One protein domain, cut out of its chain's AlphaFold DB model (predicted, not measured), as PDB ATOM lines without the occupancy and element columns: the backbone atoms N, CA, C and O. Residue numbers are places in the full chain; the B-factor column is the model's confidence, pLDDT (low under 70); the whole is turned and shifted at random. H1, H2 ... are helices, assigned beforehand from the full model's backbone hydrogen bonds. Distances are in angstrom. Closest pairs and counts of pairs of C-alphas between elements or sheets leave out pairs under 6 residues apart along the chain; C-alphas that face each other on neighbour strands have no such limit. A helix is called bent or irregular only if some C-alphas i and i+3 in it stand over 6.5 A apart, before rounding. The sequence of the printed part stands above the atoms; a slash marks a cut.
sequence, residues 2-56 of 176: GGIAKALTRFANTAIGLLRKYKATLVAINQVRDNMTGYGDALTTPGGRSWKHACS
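AT A GLANCE: This is residues 2 to 56 of the 176 residues of an uncharacterized protein of Methanobrevibacter sp (UniProt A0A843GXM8). One long helix, H1, has a short helix, H2, side by side with its earlier part, and the long link between them runs back past the start of H1, turns in a loop around Gly 38 and returns to begin H2. Residues 17 to 23, of which 17 to 22 belong to H1, stick out at one end of this loose rod, and the loop makes the other end. The 55 printed residues hold two named helices, H1 then H2, and no named strand; the class is all helix, with under half of the residues, 27, in named elements. The radius of gyration of the C-alphas is 13.1 A, and the spans are 42 by 20 by 15 A.

HOW THE PARTS SIT: H1, residues 3 to 22, touches H2, residues 48 to 54; their closest C-alphas, those of Ala 5 and Gly 48, are 5.0 A apart. They run the same way at a shallow tilt of 8 degrees. H1 has a kink of 30 degrees near residue 14. In the link, residues 33 to 34 form a short antiparallel pairing with residues 43 to 44. The O i to N i+4 pairs within hydrogen-bond range are 14 of 16 in H1 and 2 of 3 in H2.

IN THESE COORDINATES: H1 begins with C-alpha 3 at (350.668, 240.393, 334.563) and is 28.7 A long from first to last C-alpha. H2 is 10.8 A long and ends with C-alpha 54 at (339.642, 232.176, 345.792). It is neither bent nor irregular, but only just: C-alphas 48 and 51 are 6.1 A apart.

THE WHOLE: The two C-alphas farthest apart, those of Tyr 22 and Gly 38, are 42.0 A apart. The printed part has no cut, and the link from H1 to H2, 25 residues, is long. The mean pLDDT of the printed part is 84.9; residue 2 and residues 38 to 39 are under 70 in this predicted model.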
ATOM      1  N   GLY A   2     352.834 242.444 337.563       53.88
ATOM      2  CA  GLY A   2     351.858 241.463 338.058       53.88
ATOM      3  C   GLY A   2     350.925 240.950 336.963       53.88
ATOM      4  O   GLY A   2     349.724 240.862 337.193       53.88
ATOM      5  N   GLY A   3     351.461 240.681 335.767       72.25
ATOM      6  CA  GLY A   3     350.668 240.393 334.563       72.25
ATOM      7  C   GLY A   3     349.650 239.268 334.771       72.25
ATOM      8  O   GLY A   3     348.446 239.519 334.823       72.25
ATOM      9  N   ILE A   4     350.134 238.042 334.991       79.56
ATOM     10  CA  ILE A   4     349.268 236.862 335.163       79.56
ATOM     11  C   ILE A   4     348.436 236.957 336.450       79.56
ATOM     12  O   ILE A   4     347.253 236.627 336.452       79.56
ATOM     13  N   ALA A   5     349.015 237.461 337.544       82.50
ATOM     14  CA  ALA A   5     348.320 237.552 338.829       82.50
ATOM     15  C   ALA A   5     347.089 238.478 338.775       82.50
ATOM     16  O   ALA A   5     346.044 238.153 339.344       82.50
ATOM     17  N   LYS A   6     347.183 239.613 338.067       86.38
ATOM     18  CA  LYS A   6     346.069 240.561 337.923       86.38
ATOM     19  C   LYS A   6     344.951 239.985 337.051       86.38
ATOM     20  O   LYS A   6     343.786 240.063 337.436       86.38
ATOM     21  N   ALA A   7     345.304 239.372 335.920       88.00
ATOM     22  CA  ALA A   7     344.336 238.728 335.033       88.00
ATOM     23  C   ALA A   7     343.595 237.584 335.742       88.00
ATOM     24  O   ALA A   7     342.366 237.540 335.731       88.00
ATOM     25  N   LEU A   8     344.333 236.721 336.446       87.81
ATOM     26  CA  LEU A   8     343.763 235.587 337.168       87.81
ATOM     27  C   LEU A   8     342.866 236.029 338.332       87.81
ATOM     28  O   LEU A   8     341.828 235.424 338.575       87.81
ATOM     29  N   THR A   9     343.216 237.124 339.012       88.25
ATOM     30  CA  THR A   9     342.362 237.717 340.054       88.25
ATOM     31  C   THR A   9     341.027 238.197 339.477       88.25
ATOM     32  O   THR A   9     339.972 237.916 340.043       88.25
ATOM     33  N   ARG A  10     341.049 238.885 338.325       89.81
ATOM     34  CA  ARG A  10     339.822 239.341 337.649       89.81
ATOM     35  C   ARG A  10     338.967 238.163 337.178       89.81
ATOM     36  O   ARG A  10     337.747 238.190 337.348       89.81
ATOM     37  N   PHE A  11     339.611 237.132 336.633       90.56
ATOM     38  CA  PHE A  11     338.950 235.889 336.250       90.56
ATOM     39  C   PHE A  11     338.272 235.231 337.454       90.56
ATOM     40  O   PHE A  11     337.076 234.979 337.396       90.56
ATOM     41  N   ALA A  12     338.990 235.040 338.566       89.50
ATOM     42  CA  ALA A  12     338.453 234.411 339.769       89.50
ATOM     43  C   ALA A  12     337.211 235.142 340.298       89.50
ATOM     44  O   ALA A  12     336.188 234.510 340.542       89.50
ATOM     45  N   ASN A  13     337.265 236.473 340.398       88.44
ATOM     46  CA  ASN A  13     336.137 237.271 340.887       88.44
ATOM     47  C   ASN A  13     334.879 237.121 340.016       88.44
ATOM     48  O   ASN A  13     333.771 237.097 340.540       88.44
ATOM     49  N   THR A  14     335.049 236.984 338.700       90.00
ATOM     50  CA  THR A  14     333.930 236.806 337.763       90.00
ATOM     51  C   THR A  14     333.429 235.360 337.773       90.00
ATOM     52  O   THR A  14     332.230 235.101 337.881       90.00
ATOM     53  N   ALA A  15     334.356 234.401 337.706       90.50
ATOM     54  CA  ALA A  15     334.062 232.979 337.622       90.50
ATOM     55  C   ALA A  15     333.346 232.469 338.875       90.50
ATOM     56  O   ALA A  15     332.381 231.727 338.744       90.50
ATOM     57  N   ILE A  16     333.739 232.900 340.080       89.44
ATOM     58  CA  ILE A  16     333.115 232.445 341.337       89.44
ATOM     59  C   ILE A  16     331.596 232.678 341.333       89.44
ATOM     60  O   ILE A  16     330.840 231.794 341.740       89.44
ATOM     61  N   GLY A  17     331.139 233.837 340.846       90.31
ATOM     62  CA  GLY A  17     329.710 234.146 340.756       90.31
ATOM     63  C   GLY A  17     328.967 233.216 339.793       90.31
ATOM     64  O   GLY A  17     327.910 232.685 340.133       90.31
ATOM     65  N   LEU A  18     329.550 232.963 338.618       92.94
ATOM     66  CA  LEU A  18     328.968 232.076 337.607       92.94
ATOM     67  C   LEU A  18     328.947 230.617 338.070       92.94
ATOM     68  O   LEU A  18     327.920 229.955 337.951       92.94
ATOM     69  N   LEU A  19     330.045 230.130 338.652       93.31
ATOM     70  CA  LEU A  19     330.161 228.764 339.166       93.31
ATOM     71  C   LEU A  19     329.100 228.486 340.235       93.31
ATOM     72  O   LEU A  19     328.452 227.442 340.203       93.31
ATOM     73  N   ARG A  20     328.851 229.452 341.130       90.00
ATOM     74  CA  ARG A  20     327.794 229.338 342.142       90.00
ATOM     75  C   ARG A  20     326.395 229.335 341.522       90.00
ATOM     76  O   ARG A  20     325.556 228.553 341.957       90.00
ATOM     77  N   LYS A  21     326.144 230.181 340.516       94.44
ATOM     78  CA  LYS A  21     324.846 230.263 339.825       94.44
ATOM     79  C   LYS A  21     324.515 228.977 339.064       94.44
ATOM     80  O   LYS A  21     323.393 228.495 339.152       94.44
ATOM     81  N   TYR A  22     325.488 228.425 338.341       95.38
ATOM     82  CA  TYR A  22     325.296 227.255 337.479       95.38
ATOM     83  C   TYR A  22     325.652 225.923 338.147       95.38
ATOM     84  O   TYR A  22     325.644 224.896 337.480       95.38
ATOM     85  N   LYS A  23     325.967 225.928 339.453       93.25
ATOM     86  CA  LYS A  23     326.404 224.740 340.209       93.25
ATOM     87  C   LYS A  23     327.545 223.986 339.507       93.25
ATOM     88  O   LYS A  23     327.568 222.760 339.478       93.25
ATOM     89  N   ALA A  24     328.484 224.731 338.934       92.50
ATOM     90  CA  ALA A  24     329.614 224.180 338.199       92.50
ATOM     91  C   ALA A  24     330.880 224.172 339.065       92.50
ATOM     92  O   ALA A  24     331.133 225.106 339.830       92.50
ATOM     93  N   THR A  25     331.706 223.137 338.904       92.06
ATOM     94  CA  THR A  25     333.000 223.012 339.587       92.06
ATOM     95  C   THR A  25     334.123 223.376 338.630       92.06
ATOM     96  O   THR A  25     334.263 222.777 337.567       92.06
ATOM     97  N   LEU A  26     334.956 224.343 339.018       92.38
ATOM     98  CA  LEU A  26     336.168 224.682 338.281       92.38
ATOM     99  C   LEU A  26     337.358 223.914 338.854       92.38
ATOM    100  O   LEU A  26     337.778 224.168 339.984       92.38
ATOM    101  N   VAL A  27     337.933 223.028 338.045       93.44
ATOM    102  CA  VAL A  27     339.213 222.379 338.334       93.44
ATOM    103  C   VAL A  27     340.313 223.151 337.619       93.44
ATOM    104  O   VAL A  27     340.245 223.379 336.415       93.44
ATOM    105  N   ALA A  28     341.325 223.570 338.370       91.88
ATOM    106  CA  ALA A  28     342.458 224.305 337.835       91.88
ATOM    107  C   ALA A  28     343.758 223.603 338.214       91.88
ATOM    108  O   ALA A  28     344.063 223.430 339.395       91.88
ATOM    109  N   ILE A  29     344.529 223.234 337.195       92.62
ATOM    110  CA  ILE A  29     345.828 222.588 337.351       92.62
ATOM    111  C   ILE A  29     346.889 223.680 337.381       92.62
ATOM    112  O   ILE A  29     346.915 224.560 336.522       92.62
ATOM    113  N   ASN A  30     347.756 223.639 338.390       90.81
ATOM    114  CA  ASN A  30     348.833 224.605 338.532       90.81
ATOM    115  C   ASN A  30     350.160 223.893 338.771       90.81
ATOM    116  O   ASN A  30     350.223 222.926 339.527       90.81
ATOM    117  N   GLN A  31     351.219 224.394 338.145       87.88
ATOM    118  CA  GLN A  31     352.552 223.830 338.292       87.88
ATOM    119  C   GLN A  31     353.259 224.431 339.508       87.88
ATOM    120  O   GLN A  31     353.109 225.616 339.817       87.88
ATOM    121  N   VAL A  32     354.068 223.615 340.176       88.06
ATOM    122  CA  VAL A  32     354.959 224.082 341.240       88.06
ATOM    123  C   VAL A  32     356.154 224.839 340.651       88.06
ATOM    124  O   VAL A  32     356.568 224.605 339.510       88.06
ATOM    125  N   ARG A  33     356.673 225.799 341.413       82.94
ATOM    126  CA  ARG A  33     357.900 226.549 341.132       82.94
ATOM    127  C   ARG A  33     358.727 226.615 342.404       82.94
ATOM    128  O   ARG A  33     358.153 226.758 343.486       82.94
ATOM    129  N   ASP A  34     360.042 226.573 342.258       82.12
ATOM    130  CA  ASP A  34     360.937 226.771 343.389       82.12
ATOM    131  C   ASP A  34     360.900 228.220 343.853       82.12
ATOM    132  O   ASP A  34     360.847 229.171 343.063       82.12
ATOM    133  N   ASN A  35     360.891 228.385 345.170       77.88
ATOM    134  CA  ASN A  35     360.929 229.688 345.786       77.88
ATOM    135  C   ASN A  35     362.383 230.155 345.939       77.88
ATOM    136  O   ASN A  35     363.065 229.812 346.902       77.88
ATOM    137  N   MET A  36     362.848 230.981 344.999       71.56
ATOM    138  CA  MET A  36     364.215 231.526 344.999       71.56
ATOM    139  C   MET A  36     364.522 232.464 346.182       71.56
ATOM    140  O   MET A  36     365.672 232.848 346.361       71.56
ATOM    141  N   THR A  37     363.530 232.854 346.993       70.25
ATOM    142  CA  THR A  37     363.737 233.797 348.105       70.25
ATOM    143  C   THR A  37     364.269 233.147 349.384       70.25
ATOM    144  O   THR A  37     364.519 233.865 350.346       70.25
ATOM    145  N   GLY A  38     364.394 231.813 349.446       65.31
ATOM    146  CA  GLY A  38     364.989 231.081 350.580       65.31
ATOM    147  C   GLY A  38     364.220 231.131 351.914       65.31
ATOM    148  O   GLY A  38     364.581 230.425 352.848       65.31
ATOM    149  N   TYR A  39     363.152 231.930 352.013       66.31
ATOM    150  CA  TYR A  39     362.317 232.094 353.205       66.31
ATOM    151  C   TYR A  39     360.863 231.677 352.926       66.31
ATOM    152  O   TYR A  39     360.260 232.121 351.942       66.31
ATOM    153  N   GLY A  40     360.291 230.857 353.815       70.19
ATOM    154  CA  GLY A  40     358.941 230.290 353.700       70.19
ATOM    155  C   GLY A  40     358.909 228.913 353.028       70.19
ATOM    156  O   GLY A  40     359.922 228.220 352.967       70.19
ATOM    157  N   ASP A  41     357.738 228.510 352.524       71.00
ATOM    158  CA  ASP A  41     357.604 227.259 351.770       71.00
ATOM    159  C   ASP A  41     358.551 227.266 350.559       71.00
ATOM    160  O   ASP A  41     358.525 228.186 349.734       71.00
ATOM    161  N   ALA A  42     359.352 226.203 350.436       73.06
ATOM    162  CA  ALA A  42     360.284 226.006 349.325       73.06
ATOM    163  C   ALA A  42     359.573 225.934 347.962       73.06
ATOM    164  O   ALA A  42     360.168 226.221 346.925       73.06
ATOM    165  N   LEU A  43     358.282 225.588 347.967       79.25
ATOM    166  CA  LEU A  43     357.460 225.432 346.777       79.25
ATOM    167  C   LEU A  43     356.391 226.520 346.722       79.25
ATOM    168  O   LEU A  43     355.541 226.655 347.604       79.25
ATOM    169  N   THR A  44     356.388 227.270 345.627       83.06
ATOM    170  CA  THR A  44     355.369 228.270 345.327       83.06
ATOM    171  C   THR A  44     354.588 227.905 344.068       83.06
ATOM    172  O   THR A  44     354.921 226.990 343.321       83.06
ATOM    173  N   THR A  45     353.481 228.607 343.854       85.69
ATOM    174  CA  THR A  45     352.598 228.428 342.696       85.69
ATOM    175  C   THR A  45     352.355 229.786 342.041       85.69
ATOM    176  O   THR A  45     352.155 230.775 342.761       85.69
ATOM    177  N   PRO A  46     352.369 229.868 340.699       82.50
ATOM    178  CA  PRO A  46     352.082 231.107 339.990       82.50
ATOM    179  C   PRO A  46     350.599 231.488 340.140       82.50
ATOM    180  O   PRO A  46     349.760 230.662 340.506       82.50
ATOM    181  N   GLY A  47     350.269 232.756 339.873       80.31
ATOM    182  CA  GLY A  47     348.896 233.281 339.988       80.31
ATOM    183  C   GLY A  47     348.638 234.178 341.205       80.31
ATOM    184  O   GLY A  47     347.545 234.718 341.361       80.31
ATOM    185  N   GLY A  48     349.655 234.404 342.040       83.19
ATOM    186  CA  GLY A  48     349.582 235.332 343.170       83.19
ATOM    187  C   GLY A  48     348.730 234.827 344.344       83.19
ATOM    188  O   GLY A  48     348.235 233.700 344.362       83.19
ATOM    189  N   ARG A  49     348.579 235.669 345.376       84.25
ATOM    190  CA  ARG A  49     347.873 235.294 346.619       84.25
ATOM    191  C   ARG A  49     346.360 235.216 346.432       84.25
ATOM    192  O   ARG A  49     345.744 234.308 346.979       84.25
ATOM    193  N   SER A  50     345.774 236.113 345.638       85.75
ATOM    194  CA  SER A  50     344.316 236.177 345.442       85.75
ATOM    195  C   SER A  50     343.741 234.851 344.936       85.75
ATOM    196  O   SER A  50     342.778 234.335 345.501       85.75
ATOM    197  N   TRP A  51     344.420 234.210 343.979       88.62
ATOM    198  CA  TRP A  51     344.048 232.882 343.493       88.62
ATOM    199  C   TRP A  51     344.007 231.828 344.609       88.62
ATOM    200  O   TRP A  51     343.026 231.100 344.756       88.62
ATOM    201  N   LYS A  52     345.021 231.805 345.484       88.12
ATOM    202  CA  LYS A  52     345.060 230.893 346.642       88.12
ATOM    203  C   LYS A  52     343.881 231.127 347.599       88.12
ATOM    204  O   LYS A  52     343.404 230.176 348.222       88.12
ATOM    205  N   HIS A  53     343.401 232.366 347.735       87.31
ATOM    206  CA  HIS A  53     342.246 232.707 348.578       87.31
ATOM    207  C   HIS A  53     340.904 232.343 347.926       87.31
ATOM    208  O   HIS A  53     340.016 231.843 348.632       87.31
ATOM    209  N   ALA A  54     340.802 232.518 346.606       89.38
ATOM    210  CA  ALA A  54     339.642 232.176 345.792       89.38
ATOM    211  C   ALA A  54     339.313 230.674 345.832       89.38
ATOM    212  O   ALA A  54     338.155 230.318 346.035       89.38
ATOM    213  N   CYS A  55     340.314 229.792 345.732       91.19
ATOM    214  CA  CYS A  55     340.086 228.342 345.751       91.19
ATOM    215  C   CYS A  55     339.415 227.870 347.055       91.19
ATOM    216  O   CYS A  55     339.868 228.211 348.158       91.19
ATOM    217  N   SER A  56     338.374 227.039 346.939       92.19
ATOM    218  CA  SER A  56     337.722 226.376 348.080       92.19
ATOM    219  C   SER A  56     338.546 225.208 348.616       92.19
ATOM    220  O   SER A  56     338.652 225.046 349.828       92.19
TER     221      SER A  56